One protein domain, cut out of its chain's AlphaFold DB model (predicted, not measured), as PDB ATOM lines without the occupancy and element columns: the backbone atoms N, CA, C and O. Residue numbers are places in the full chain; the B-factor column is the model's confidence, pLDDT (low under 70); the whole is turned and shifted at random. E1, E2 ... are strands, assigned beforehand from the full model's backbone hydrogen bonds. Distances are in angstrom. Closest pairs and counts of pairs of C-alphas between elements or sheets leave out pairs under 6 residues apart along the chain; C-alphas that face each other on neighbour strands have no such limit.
ATOM      1  N   TRP A   2     -10.209 -23.431 -27.873       33.16
ATOM      2  CA  TRP A   2      -9.864 -22.295 -28.728       33.16
ATOM      3  C   TRP A   2     -10.447 -22.516 -30.127       33.16
ATOM      4  O   TRP A   2      -9.955 -23.364 -30.862       33.16
ATOM      5  N   TRP A   3     -11.532 -21.818 -30.455       34.88
ATOM      6  CA  TRP A   3     -12.139 -21.803 -31.794       34.88
ATOM      7  C   TRP A   3     -11.761 -20.502 -32.514       34.88
ATOM      8  O   TRP A   3     -12.618 -19.725 -32.921       34.88
ATOM      9  N   GLY A   4     -10.461 -20.233 -32.601       40.44
ATOM     10  CA  GLY A   4      -9.897 -19.158 -33.412       40.44
ATOM     11  C   GLY A   4      -8.818 -19.778 -34.281       40.44
ATOM     12  O   GLY A   4      -7.907 -20.416 -33.750       40.44
ATOM     13  N   GLY A   5      -8.971 -19.697 -35.604       40.44
ATOM     14  CA  GLY A   5      -8.017 -20.275 -36.545       40.44
ATOM     15  C   GLY A   5      -6.612 -19.754 -36.253       40.44
ATOM     16  O   GLY A   5      -6.420 -18.550 -36.106       40.44
ATOM     17  N   GLN A   6      -5.636 -20.660 -36.148       46.25
ATOM     18  CA  GLN A   6      -4.229 -20.270 -36.112       46.25
ATOM     19  C   GLN A   6      -3.972 -19.381 -37.324       46.25
ATOM     20  O   GLN A   6      -4.256 -19.797 -38.449       46.25
ATOM     21  N   TYR A   7      -3.490 -18.167 -37.069       55.06
ATOM     22  CA  TYR A   7      -3.060 -17.228 -38.089       55.06
ATOM     23  C   TYR A   7      -2.321 -17.952 -39.194       55.06
ATOM     24  O   TYR A   7      -1.231 -18.490 -38.975       55.06
ATOM     25  N   GLN A   8      -2.932 -18.008 -40.372       56.22
ATOM     26  CA  GLN A   8      -2.297 -18.732 -41.448       56.22
ATOM     27  C   GLN A   8      -1.175 -17.850 -41.972       56.22
ATOM     28  O   GLN A   8      -1.422 -16.847 -42.637       56.22
ATOM     29  N   ASN A   9       0.070 -18.212 -41.668       55.53
ATOM     30  CA  ASN A   9       1.204 -17.668 -42.399       55.53
ATOM     31  C   ASN A   9       1.024 -18.085 -43.861       55.53
ATOM     32  O   ASN A   9       1.270 -19.237 -44.223       55.53
ATOM     33  N   CYS A  10       0.522 -17.158 -44.672       57.22
ATOM     34  CA  CYS A  10       0.392 -17.311 -46.107       57.22
ATOM     35  C   CYS A  10       1.726 -16.940 -46.740       57.22
ATOM     36  O   CYS A  10       2.022 -15.767 -46.958       57.22
ATOM     37  N   ASN A  11       2.543 -17.949 -47.015       60.19
ATOM     38  CA  ASN A  11       3.824 -17.767 -47.678       60.19
ATOM     39  C   ASN A  11       3.707 -18.192 -49.145       60.19
ATOM     40  O   ASN A  11       3.050 -19.183 -49.481       60.19
ATOM     41  N   PHE A  12       4.360 -17.448 -50.032       59.97
ATOM     42  CA  PHE A  12       4.507 -17.847 -51.426       59.97
ATOM     43  C   PHE A  12       5.649 -18.860 -51.550       59.97
ATOM     44  O   PHE A  12       6.814 -18.519 -51.360       59.97
ATOM     45  N   TYR A  13       5.323 -20.105 -51.897       70.00
ATOM     46  CA  TYR A  13       6.303 -21.179 -52.103       70.00
ATOM     47  C   TYR A  13       6.574 -21.403 -53.592       70.00
ATOM     48  O   TYR A  13       6.385 -22.499 -54.118       70.00
ATOM     49  N   GLY A  14       6.957 -20.341 -54.304       64.50
ATOM     50  CA  GLY A  14       7.443 -20.391 -55.691       64.50
ATOM     51  C   GLY A  14       6.398 -20.672 -56.781       64.50
ATOM     52  O   GLY A  14       6.583 -20.231 -57.909       64.50
ATOM     53  N   ALA A  15       5.297 -21.358 -56.469       74.81
ATOM     54  CA  ALA A  15       4.233 -21.685 -57.428       74.81
ATOM     55  C   ALA A  15       2.816 -21.423 -56.895       74.81
ATOM     56  O   ALA A  15       1.868 -21.313 -57.667       74.81
ATOM     57  N   LYS A  16       2.657 -21.339 -55.572       63.22
ATOM     58  CA  LYS A  16       1.369 -21.118 -54.914       63.22
ATOM     59  C   LYS A  16       1.560 -20.377 -53.602       63.22
ATOM     60  O   LYS A  16       2.535 -20.607 -52.883       63.22
ATOM     61  N   ASN A  17       0.589 -19.534 -53.283       62.81
ATOM     62  CA  ASN A  17       0.401 -19.057 -51.922       62.81
ATOM     63  C   ASN A  17      -0.107 -20.244 -51.098       62.81
ATOM     64  O   ASN A  17      -1.136 -20.828 -51.435       62.81
ATOM     65  N   GLN A  18       0.635 -20.646 -50.067       61.03
ATOM     66  CA  GLN A  18       0.168 -21.640 -49.105       61.03
ATOM     67  C   GLN A  18       0.049 -21.005 -47.740       61.03
ATOM     68  O   GLN A  18       0.995 -20.408 -47.230       61.03
ATOM     69  N   CYS A  19      -1.120 -21.196 -47.157       64.56
ATOM     70  CA  CYS A  19      -1.471 -20.740 -45.835       64.56
ATOM     71  C   CYS A  19      -1.530 -21.981 -44.929       64.56
ATOM     72  O   CYS A  19      -2.258 -22.929 -45.226       64.56
ATOM     73  N   TYR A  20      -0.707 -22.028 -43.877       60.94
ATOM     74  CA  TYR A  20      -0.710 -23.144 -42.922       60.94
ATOM     75  C   TYR A  20      -1.742 -22.893 -41.821       60.94
ATOM     76  O   TYR A  20      -1.496 -22.105 -40.912       60.94
ATOM     77  N   GLY A  21      -2.885 -23.572 -41.898       64.81
ATOM     78  CA  GLY A  21      -3.906 -23.598 -40.852       64.81
ATOM     79  C   GLY A  21      -4.903 -24.735 -41.070       64.81
ATOM     80  O   GLY A  21      -5.067 -25.210 -42.191       64.81
ATOM     81  N   ASN A  22      -5.555 -25.173 -39.991       71.00
ATOM     82  CA  ASN A  22      -6.525 -26.280 -40.006       71.00
ATOM     83  C   ASN A  22      -7.987 -25.816 -40.167       71.00
ATOM     84  O   ASN A  22      -8.896 -26.641 -40.127       71.00
ATOM     85  N   GLU A  23      -8.220 -24.508 -40.301       82.19
ATOM     86  CA  GLU A  23      -9.540 -23.913 -40.531       82.19
ATOM     87  C   GLU A  23      -9.619 -23.400 -41.975       82.19
ATOM     88  O   GLU A  23      -8.742 -22.661 -42.417       82.19
ATOM     89  N   HIS A  24     -10.648 -23.798 -42.722       83.94
ATOM     90  CA  HIS A  24     -10.755 -23.537 -44.165       83.94
ATOM     91  C   HIS A  24     -12.017 -22.759 -44.555       83.94
ATOM     92  O   HIS A  24     -12.206 -22.470 -45.737       83.94
ATOM     93  N   PHE A  25     -12.864 -22.411 -43.586       87.75
ATOM     94  CA  PHE A  25     -14.146 -21.755 -43.813       87.75
ATOM     95  C   PHE A  25     -14.349 -20.530 -42.917       87.75
ATOM     96  O   PHE A  25     -14.770 -19.481 -43.394       87.75
ATOM     97  N   TRP A  26     -14.034 -20.616 -41.626       86.56
ATOM     98  CA  TRP A  26     -14.262 -19.510 -40.693       86.56
ATOM     99  C   TRP A  26     -13.124 -18.484 -40.709       86.56
ATOM    100  O   TRP A  26     -11.946 -18.838 -40.758       86.56
ATOM    101  N   VAL A  27     -13.480 -17.197 -40.626       86.00
ATOM    102  CA  VAL A  27     -12.511 -16.105 -40.448       86.00
ATOM    103  C   VAL A  27     -11.813 -16.266 -39.106       86.00
ATOM    104  O   VAL A  27     -12.484 -16.447 -38.096       86.00
ATOM    105  N   GLY A  28     -10.488 -16.168 -39.075       81.56
ATOM    106  CA  GLY A  28      -9.741 -15.969 -37.829       81.56
ATOM    107  C   GLY A  28      -9.530 -14.480 -37.568       81.56
ATOM    108  O   GLY A  28      -9.270 -13.751 -38.518       81.56
ATOM    109  N   HIS A  29      -9.616 -14.044 -36.318       84.69
ATOM    110  CA  HIS A  29      -9.397 -12.674 -35.866       84.69
ATOM    111  C   HIS A  29      -8.647 -12.687 -34.541       84.69
ATOM    112  O   HIS A  29      -9.002 -13.457 -33.645       84.69
ATOM    113  N   GLU A  30      -7.614 -11.856 -34.432       80.25
ATOM    114  CA  GLU A  30      -6.817 -11.700 -33.217       80.25
ATOM    115  C   GLU A  30      -5.967 -10.409 -33.320       80.25
ATOM    116  O   GLU A  30      -5.890  -9.767 -34.380       80.25
ATOM    117  N   ALA A  31      -5.335 -10.013 -32.211       81.62
ATOM    118  CA  ALA A  31      -4.512  -8.811 -32.154       81.62
ATOM    119  C   ALA A  31      -3.287  -8.914 -33.069       81.62
ATOM    120  O   ALA A  31      -2.547  -9.908 -33.034       81.62
ATOM    121  N   ALA A  32      -3.001  -7.852 -33.827       78.94
ATOM    122  CA  ALA A  32      -1.793  -7.797 -34.641       78.94
ATOM    123  C   ALA A  32      -0.539  -8.041 -33.780       78.94
ATOM    124  O   ALA A  32      -0.409  -7.531 -32.665       78.94
ATOM    125  N   LEU A  33       0.395  -8.841 -34.305       73.94
ATOM    126  CA  LEU A  33       1.622  -9.252 -33.606       73.94
ATOM    127  C   LEU A  33       1.386 -10.032 -32.292       73.94
ATOM    128  O   LEU A  33       2.326 -10.201 -31.518       73.94
ATOM    129  N   GLY A  34       0.160 -10.494 -32.018       72.94
ATOM    130  CA  GLY A  34      -0.203 -11.102 -30.733       72.94
ATOM    131  C   GLY A  34      -0.082 -10.129 -29.555       72.94
ATOM    132  O   GLY A  34       0.069 -10.554 -28.411       72.94
ATOM    133  N   MET A  35      -0.082  -8.821 -29.830       72.75
ATOM    134  CA  MET A  35       0.131  -7.773 -28.836       72.75
ATOM    135  C   MET A  35      -1.195  -7.102 -28.470       72.75
ATOM    136  O   MET A  35      -1.420  -5.931 -28.758       72.75
ATOM    137  N   GLY A  36      -2.081  -7.856 -27.830       72.25
ATOM    138  CA  GLY A  36      -3.389  -7.400 -27.360       72.25
ATOM    139  C   GLY A  36      -3.800  -8.132 -26.088       72.25
ATOM    140  O   GLY A  36      -2.942  -8.600 -25.335       72.25
ATOM    141  N   ASP A  37      -5.103  -8.230 -25.833       70.00
ATOM    142  CA  ASP A  37      -5.591  -9.100 -24.761       70.00
ATOM    143  C   ASP A  37      -5.242 -10.554 -25.109       70.00
ATOM    144  O   ASP A  37      -5.626 -11.058 -26.159       70.00
ATOM    145  N   VAL A  38      -4.520 -11.230 -24.214       60.25
ATOM    146  CA  VAL A  38      -3.988 -12.593 -24.398       60.25
ATOM    147  C   VAL A  38      -5.107 -13.629 -24.625       60.25
ATOM    148  O   VAL A  38      -4.834 -14.759 -25.021       60.25
ATOM    149  N   ASN A  39      -6.371 -13.254 -24.391       62.19
ATOM    150  CA  ASN A  39      -7.555 -14.074 -24.655       62.19
ATOM    151  C   ASN A  39      -8.593 -13.376 -25.552       62.19
ATOM    152  O   ASN A  39      -9.767 -13.753 -25.526       62.19
ATOM    153  N   GLY A  40      -8.195 -12.346 -26.304       66.38
ATOM    154  CA  GLY A  40      -9.124 -11.496 -27.040       66.38
ATOM    155  C   GLY A  40      -9.892 -12.234 -28.140       66.38
ATOM    156  O   GLY A  40     -11.120 -12.132 -28.232       66.38
ATOM    157  N   GLY A  41      -9.179 -13.035 -28.938       71.50
ATOM    158  CA  GLY A  41      -9.757 -13.861 -29.994       71.50
ATOM    159  C   GLY A  41     -10.773 -13.127 -30.885       71.50
ATOM    160  O   GLY A  41     -10.632 -11.953 -31.224       71.50
ATOM    161  N   GLN A  42     -11.851 -13.828 -31.242       77.38
ATOM    162  CA  GLN A  42     -12.833 -13.371 -32.237       77.38
ATOM    163  C   GLN A  42     -13.694 -12.173 -31.798       77.38
ATOM    164  O   GLN A  42     -14.318 -11.539 -32.645       77.38
ATOM    165  N   CYS A  43     -13.781 -11.889 -30.495       79.94
ATOM    166  CA  CYS A  43     -14.810 -11.002 -29.933       79.94
ATOM    167  C   CYS A  43     -14.254  -9.735 -29.272       79.94
ATOM    168  O   CYS A  43     -15.026  -8.970 -28.692       79.94
ATOM    169  N   VAL A  44     -12.941  -9.514 -29.320       83.56
ATOM    170  CA  VAL A  44     -12.286  -8.355 -28.701       83.56
ATOM    171  C   VAL A  44     -11.673  -7.474 -29.771       83.56
ATOM    172  O   VAL A  44     -11.048  -7.976 -30.691       83.56
ATOM    173  N   VAL A  45     -11.841  -6.161 -29.622       84.69
ATOM    174  CA  VAL A  45     -11.208  -5.154 -30.481       84.69
ATOM    175  C   VAL A  45      -9.828  -4.796 -29.924       84.69
ATOM    176  O   VAL A  45      -9.681  -4.595 -28.716       84.69
ATOM    177  N   ASN A  46      -8.837  -4.646 -30.798       83.69
ATOM    178  CA  ASN A  46      -7.436  -4.365 -30.493       83.69
ATOM    179  C   ASN A  46      -7.030  -2.957 -30.970       83.69
ATOM    180  O   ASN A  46      -6.306  -2.796 -31.958       83.69
ATOM    181  N   PRO A  47      -7.441  -1.891 -30.254       81.06
ATOM    182  CA  PRO A  47      -7.269  -0.511 -30.712       81.06
ATOM    183  C   PRO A  47      -5.810  -0.031 -30.731       81.06
ATOM    184  O   PRO A  47      -5.510   0.969 -31.378       81.06
ATOM    185  N   LEU A  48      -4.907  -0.700 -30.004       78.81
ATOM    186  CA  LEU A  48      -3.512  -0.266 -29.864       78.81
ATOM    187  C   LEU A  48      -2.615  -0.736 -31.008       78.81
ATOM    188  O   LEU A  48      -1.731   0.002 -31.428       78.81
ATOM    189  N   VAL A  49      -2.805  -1.966 -31.482       77.69
ATOM    190  CA  VAL A  49      -1.906  -2.592 -32.466       77.69
ATOM    191  C   VAL A  49      -2.605  -2.926 -33.779       77.69
ATOM    192  O   VAL A  49      -1.933  -3.220 -34.764       77.69
ATOM    193  N   GLY A  50      -3.936  -2.814 -33.810       82.62
ATOM    194  CA  GLY A  50      -4.767  -3.196 -34.939       82.62
ATOM    195  C   GLY A  50      -5.142  -4.676 -34.926       82.62
ATOM    196  O   GLY A  50      -4.753  -5.442 -34.044       82.62
ATOM    197  N   GLU A  51      -5.898  -5.057 -35.949       84.75
ATOM    198  CA  GLU A  51      -6.477  -6.390 -36.101       84.75
ATOM    199  C   GLU A  51      -5.784  -7.162 -37.215       84.75
ATOM    200  O   GLU A  51      -5.467  -6.601 -38.271       84.75
ATOM    201  N   TRP A  52      -5.621  -8.467 -37.024       80.94
ATOM    202  CA  TRP A  52      -5.262  -9.392 -38.090       80.94
ATOM    203  C   TRP A  52      -6.408 -10.356 -38.362       80.94
ATOM    204  O   TRP A  52      -6.907 -11.020 -37.457       80.94
ATOM    205  N   PHE A  53      -6.778 -10.468 -39.639       83.94
ATOM    206  CA  PHE A  53      -7.800 -11.395 -40.108       83.94
ATOM    207  C   PHE A  53      -7.185 -12.479 -40.997       83.94
ATOM    208  O   PHE A  53      -6.436 -12.178 -41.926       83.94
ATOM    209  N   SER A  54      -7.535 -13.740 -40.749       80.75
ATOM    210  CA  SER A  54      -7.291 -14.852 -41.676       80.75
ATOM    211  C   SER A  54      -8.553 -15.091 -42.496       80.75
ATOM    212  O   SER A  54      -9.595 -15.409 -41.928       80.75
ATOM    213  N   LEU A  55      -8.457 -14.928 -43.816       86.00
ATOM    214  CA  LEU A  55      -9.589 -14.943 -44.747       86.00
ATOM    215  C   LEU A  55      -9.497 -16.173 -45.673       86.00
ATOM    216  O   LEU A  55      -8.949 -16.066 -46.771       86.00
ATOM    217  N   PRO A  56      -9.947 -17.366 -45.239       83.19
ATOM    218  CA  PRO A  56      -9.802 -18.581 -46.034       83.19
ATOM    219  C   PRO A  56     -10.716 -18.555 -47.265       83.19
ATOM    220  O   PRO A  56     -11.882 -18.176 -47.164       83.19
ATOM    221  N   GLU A  57     -10.214 -19.020 -48.412       86.31
ATOM    222  CA  GLU A  57     -10.971 -19.020 -49.677       86.31
ATOM    223  C   GLU A  57     -12.313 -19.763 -49.561       86.31
ATOM    224  O   GLU A  57     -13.310 -19.306 -50.107       86.31
ATOM    225  N   GLY A  58     -12.377 -20.858 -48.791       89.00
ATOM    226  CA  GLY A  58     -13.616 -21.620 -48.597       89.00
ATOM    227  C   GLY A  58     -14.726 -20.847 -47.877       89.00
ATOM    228  O   GLY A  58     -15.892 -21.186 -48.038       89.00
ATOM    229  N   GLY A  59     -14.380 -19.802 -47.120       91.19
ATOM    230  CA  GLY A  59     -15.327 -18.904 -46.454       91.19
ATOM    231  C   GLY A  59     -15.702 -17.663 -47.260       91.19
ATOM    232  O   GLY A  59     -16.493 -16.845 -46.789       91.19
ATOM    233  N   LYS A  60     -15.114 -17.472 -48.441       93.25
ATOM    234  CA  LYS A  60     -15.321 -16.264 -49.233       93.25
ATOM    235  C   LYS A  60     -16.732 -16.238 -49.813       93.25
ATOM    236  O   LYS A  60     -17.170 -17.177 -50.472       93.25
ATOM    237  N   CYS A  61     -17.431 -15.135 -49.602       95.19
ATOM    238  CA  CYS A  61     -18.719 -14.885 -50.224       95.19
ATOM    239  C   CYS A  61     -18.564 -14.650 -51.730       95.19
ATOM    240  O   CYS A  61     -17.592 -14.041 -52.184       95.19
ATOM    241  N   ALA A  62     -19.561 -15.095 -52.497       93.31
ATOM    242  CA  ALA A  62     -19.690 -14.711 -53.898       93.31
ATOM    243  C   ALA A  62     -19.832 -13.185 -54.032       93.31
ATOM    244  O   ALA A  62     -20.287 -12.506 -53.108       93.31
ATOM    245  N   ASP A  63     -19.472 -12.640 -55.194       90.19
ATOM    246  CA  ASP A  63     -19.576 -11.202 -55.439       90.19
ATOM    247  C   ASP A  63     -21.017 -10.712 -55.223       90.19
ATOM    248  O   ASP A  63     -21.971 -11.219 -55.813       90.19
ATOM    249  N   GLY A  64     -21.171  -9.719 -54.345       87.62
ATOM    250  CA  GLY A  64     -22.470  -9.160 -53.964       87.62
ATOM    251  C   GLY A  64     -23.218  -9.928 -52.866       87.62
ATOM    252  O   GLY A  64     -24.179  -9.384 -52.326       87.62
ATOM    253  N   ALA A  65     -22.776 -11.130 -52.485       91.88
ATOM    254  CA  ALA A  65     -23.310 -11.832 -51.323       91.88
ATOM    255  C   ALA A  65     -22.750 -11.238 -50.019       91.88
ATOM    256  O   ALA A  65     -21.601 -10.793 -49.953       91.88
ATOM    257  N   ALA A  66     -23.579 -11.233 -48.974       91.69
ATOM    258  CA  ALA A  66     -23.199 -10.775 -47.645       91.69
ATOM    259  C   ALA A  66     -22.969 -11.979 -46.717       91.69
ATOM    260  O   ALA A  66     -23.725 -12.948 -46.794       91.69
ATOM    261  N   PRO A  67     -21.970 -11.925 -45.821       92.50
ATOM    262  CA  PRO A  67     -21.803 -12.959 -44.808       92.50
ATOM    263  C   PRO A  67     -22.972 -12.936 -43.811       92.50
ATOM    264  O   PRO A  67     -23.522 -11.871 -43.521       92.50
ATOM    265  N   GLY A  68     -23.315 -14.097 -43.242       83.62
ATOM    266  CA  GLY A  68     -24.248 -14.188 -42.105       83.62
ATOM    267  C   GLY A  68     -25.290 -15.306 -42.164       83.62
ATOM    268  O   GLY A  68     -25.877 -15.626 -41.136       83.62
ATOM    269  N   ASP A  69     -25.499 -15.934 -43.322       88.00
ATOM    270  CA  ASP A  69     -26.444 -17.053 -43.495       88.00
ATOM    271  C   ASP A  69     -25.795 -18.444 -43.340       88.00
ATOM    272  O   ASP A  69     -26.470 -19.469 -43.419       88.00
ATOM    273  N   GLY A  70     -24.479 -18.482 -43.110       87.31
ATOM    274  CA  GLY A  70     -23.691 -19.707 -42.986       87.31
ATOM    275  C   GLY A  70     -23.212 -20.308 -44.313       87.31
ATOM    276  O   GLY A  70     -22.489 -21.300 -44.277       87.31
ATOM    277  N   SER A  71     -23.553 -19.720 -45.466       92.31
ATOM    278  CA  SER A  71     -23.028 -20.132 -46.781       92.31
ATOM    279  C   SER A  71     -21.627 -19.579 -47.064       92.31
ATOM    280  O   SER A  71     -20.843 -20.192 -47.787       92.31
ATOM    281  N   CYS A  72     -21.296 -18.451 -46.443       94.25
ATOM    282  CA  CYS A  72     -19.985 -17.819 -46.451       94.25
ATOM    283  C   CYS A  72     -19.777 -16.993 -45.171       94.25
ATOM    284  O   CYS A  72     -20.715 -16.728 -44.411       94.25
ATOM    285  N   THR A  73     -18.537 -16.579 -44.921       92.38
ATOM    286  CA  THR A  73     -18.113 -15.947 -43.663       92.38
ATOM    287  C   THR A  73     -17.443 -14.592 -43.855       92.38
ATOM    288  O   THR A  73     -17.393 -13.816 -42.902       92.38
ATOM    289  N   TRP A  74     -16.976 -14.258 -45.063       92.06
ATOM    290  CA  TRP A  74     -16.381 -12.949 -45.331       92.06
ATOM    291  C   TRP A  74     -16.529 -12.481 -46.775       92.06
ATOM    292  O   TRP A  74     -16.537 -13.265 -47.719       92.06
ATOM    293  N   ALA A  75     -16.560 -11.162 -46.939       93.00
ATOM    294  CA  ALA A  75     -16.433 -10.476 -48.216       93.00
ATOM    295  C   ALA A  75     -15.471  -9.295 -48.044       93.00
ATOM    296  O   ALA A  75     -15.392  -8.706 -46.965       93.00
ATOM    297  N   ALA A  76     -14.745  -8.928 -49.101       89.06
ATOM    298  CA  ALA A  76     -13.843  -7.781 -49.082       89.06
ATOM    299  C   ALA A  76     -13.966  -6.980 -50.377       89.06
ATOM    300  O   ALA A  76     -14.091  -7.538 -51.465       89.06
ATOM    301  N   LYS A  77     -13.882  -5.654 -50.259       88.19
ATOM    302  CA  LYS A  77     -13.862  -4.730 -51.394       88.19
ATOM    303  C   LYS A  77     -12.572  -3.927 -51.365       88.19
ATOM    304  O   LYS A  77     -12.258  -3.282 -50.367       88.19
TER     305      LYS A  77
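This is residues 2 to 77 of the 131 residues of the protein "Hypothetical protein" of Haptolina ericina (UniProt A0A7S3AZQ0). With little regular structure, the domain is mostly loops, with two small strand hairpins set apart from each other: E1 with E2, whose turn at Ala 15 lies at one far end of the domain, and E3 with E4. A long loop, residues 32 to 50, joins E3 to E4, and residues 55 to 77 form a winding tail beyond the other end of that hairpin. Of 76 printed residues, 16 are in the four named strands, in the order E1, E2, E3, E4; the class is all strand, both two-stranded sheets antiparallel. It is only just compact, close to loose, with a radius of gyration of the C-alphas of 13.3 A and spans of 35 by 32 by 24 A.

E1, residues 9 to 12, and E2, residues 17 to 20, form an antiparallel hairpin at 153 degrees; N 11 and O 18 are 2.9 A apart, within hydrogen-bond range. E3, residues 28 to 31, and E4, residues 51 to 54, form another at 156 degrees, with N 54 and O 28 at 2.8 A. E2 and E3 are apart.

E1 starts at C-alpha 9 (1.204, -17.668, -42.399); E4 ends at C-alpha 54 (-7.291, -14.852, -41.676). E1 to E4 measure 9.6, 9.9, 10.5 and 10.2 A.

The farthest C-alphas, Ala 15 and Asp 37, are 36.4 A apart. The printed part has no cut. The link E3 to E4 is long. Residues 2 to 12, 14, 16 to 21 and 38 to 40 have pLDDT under 70.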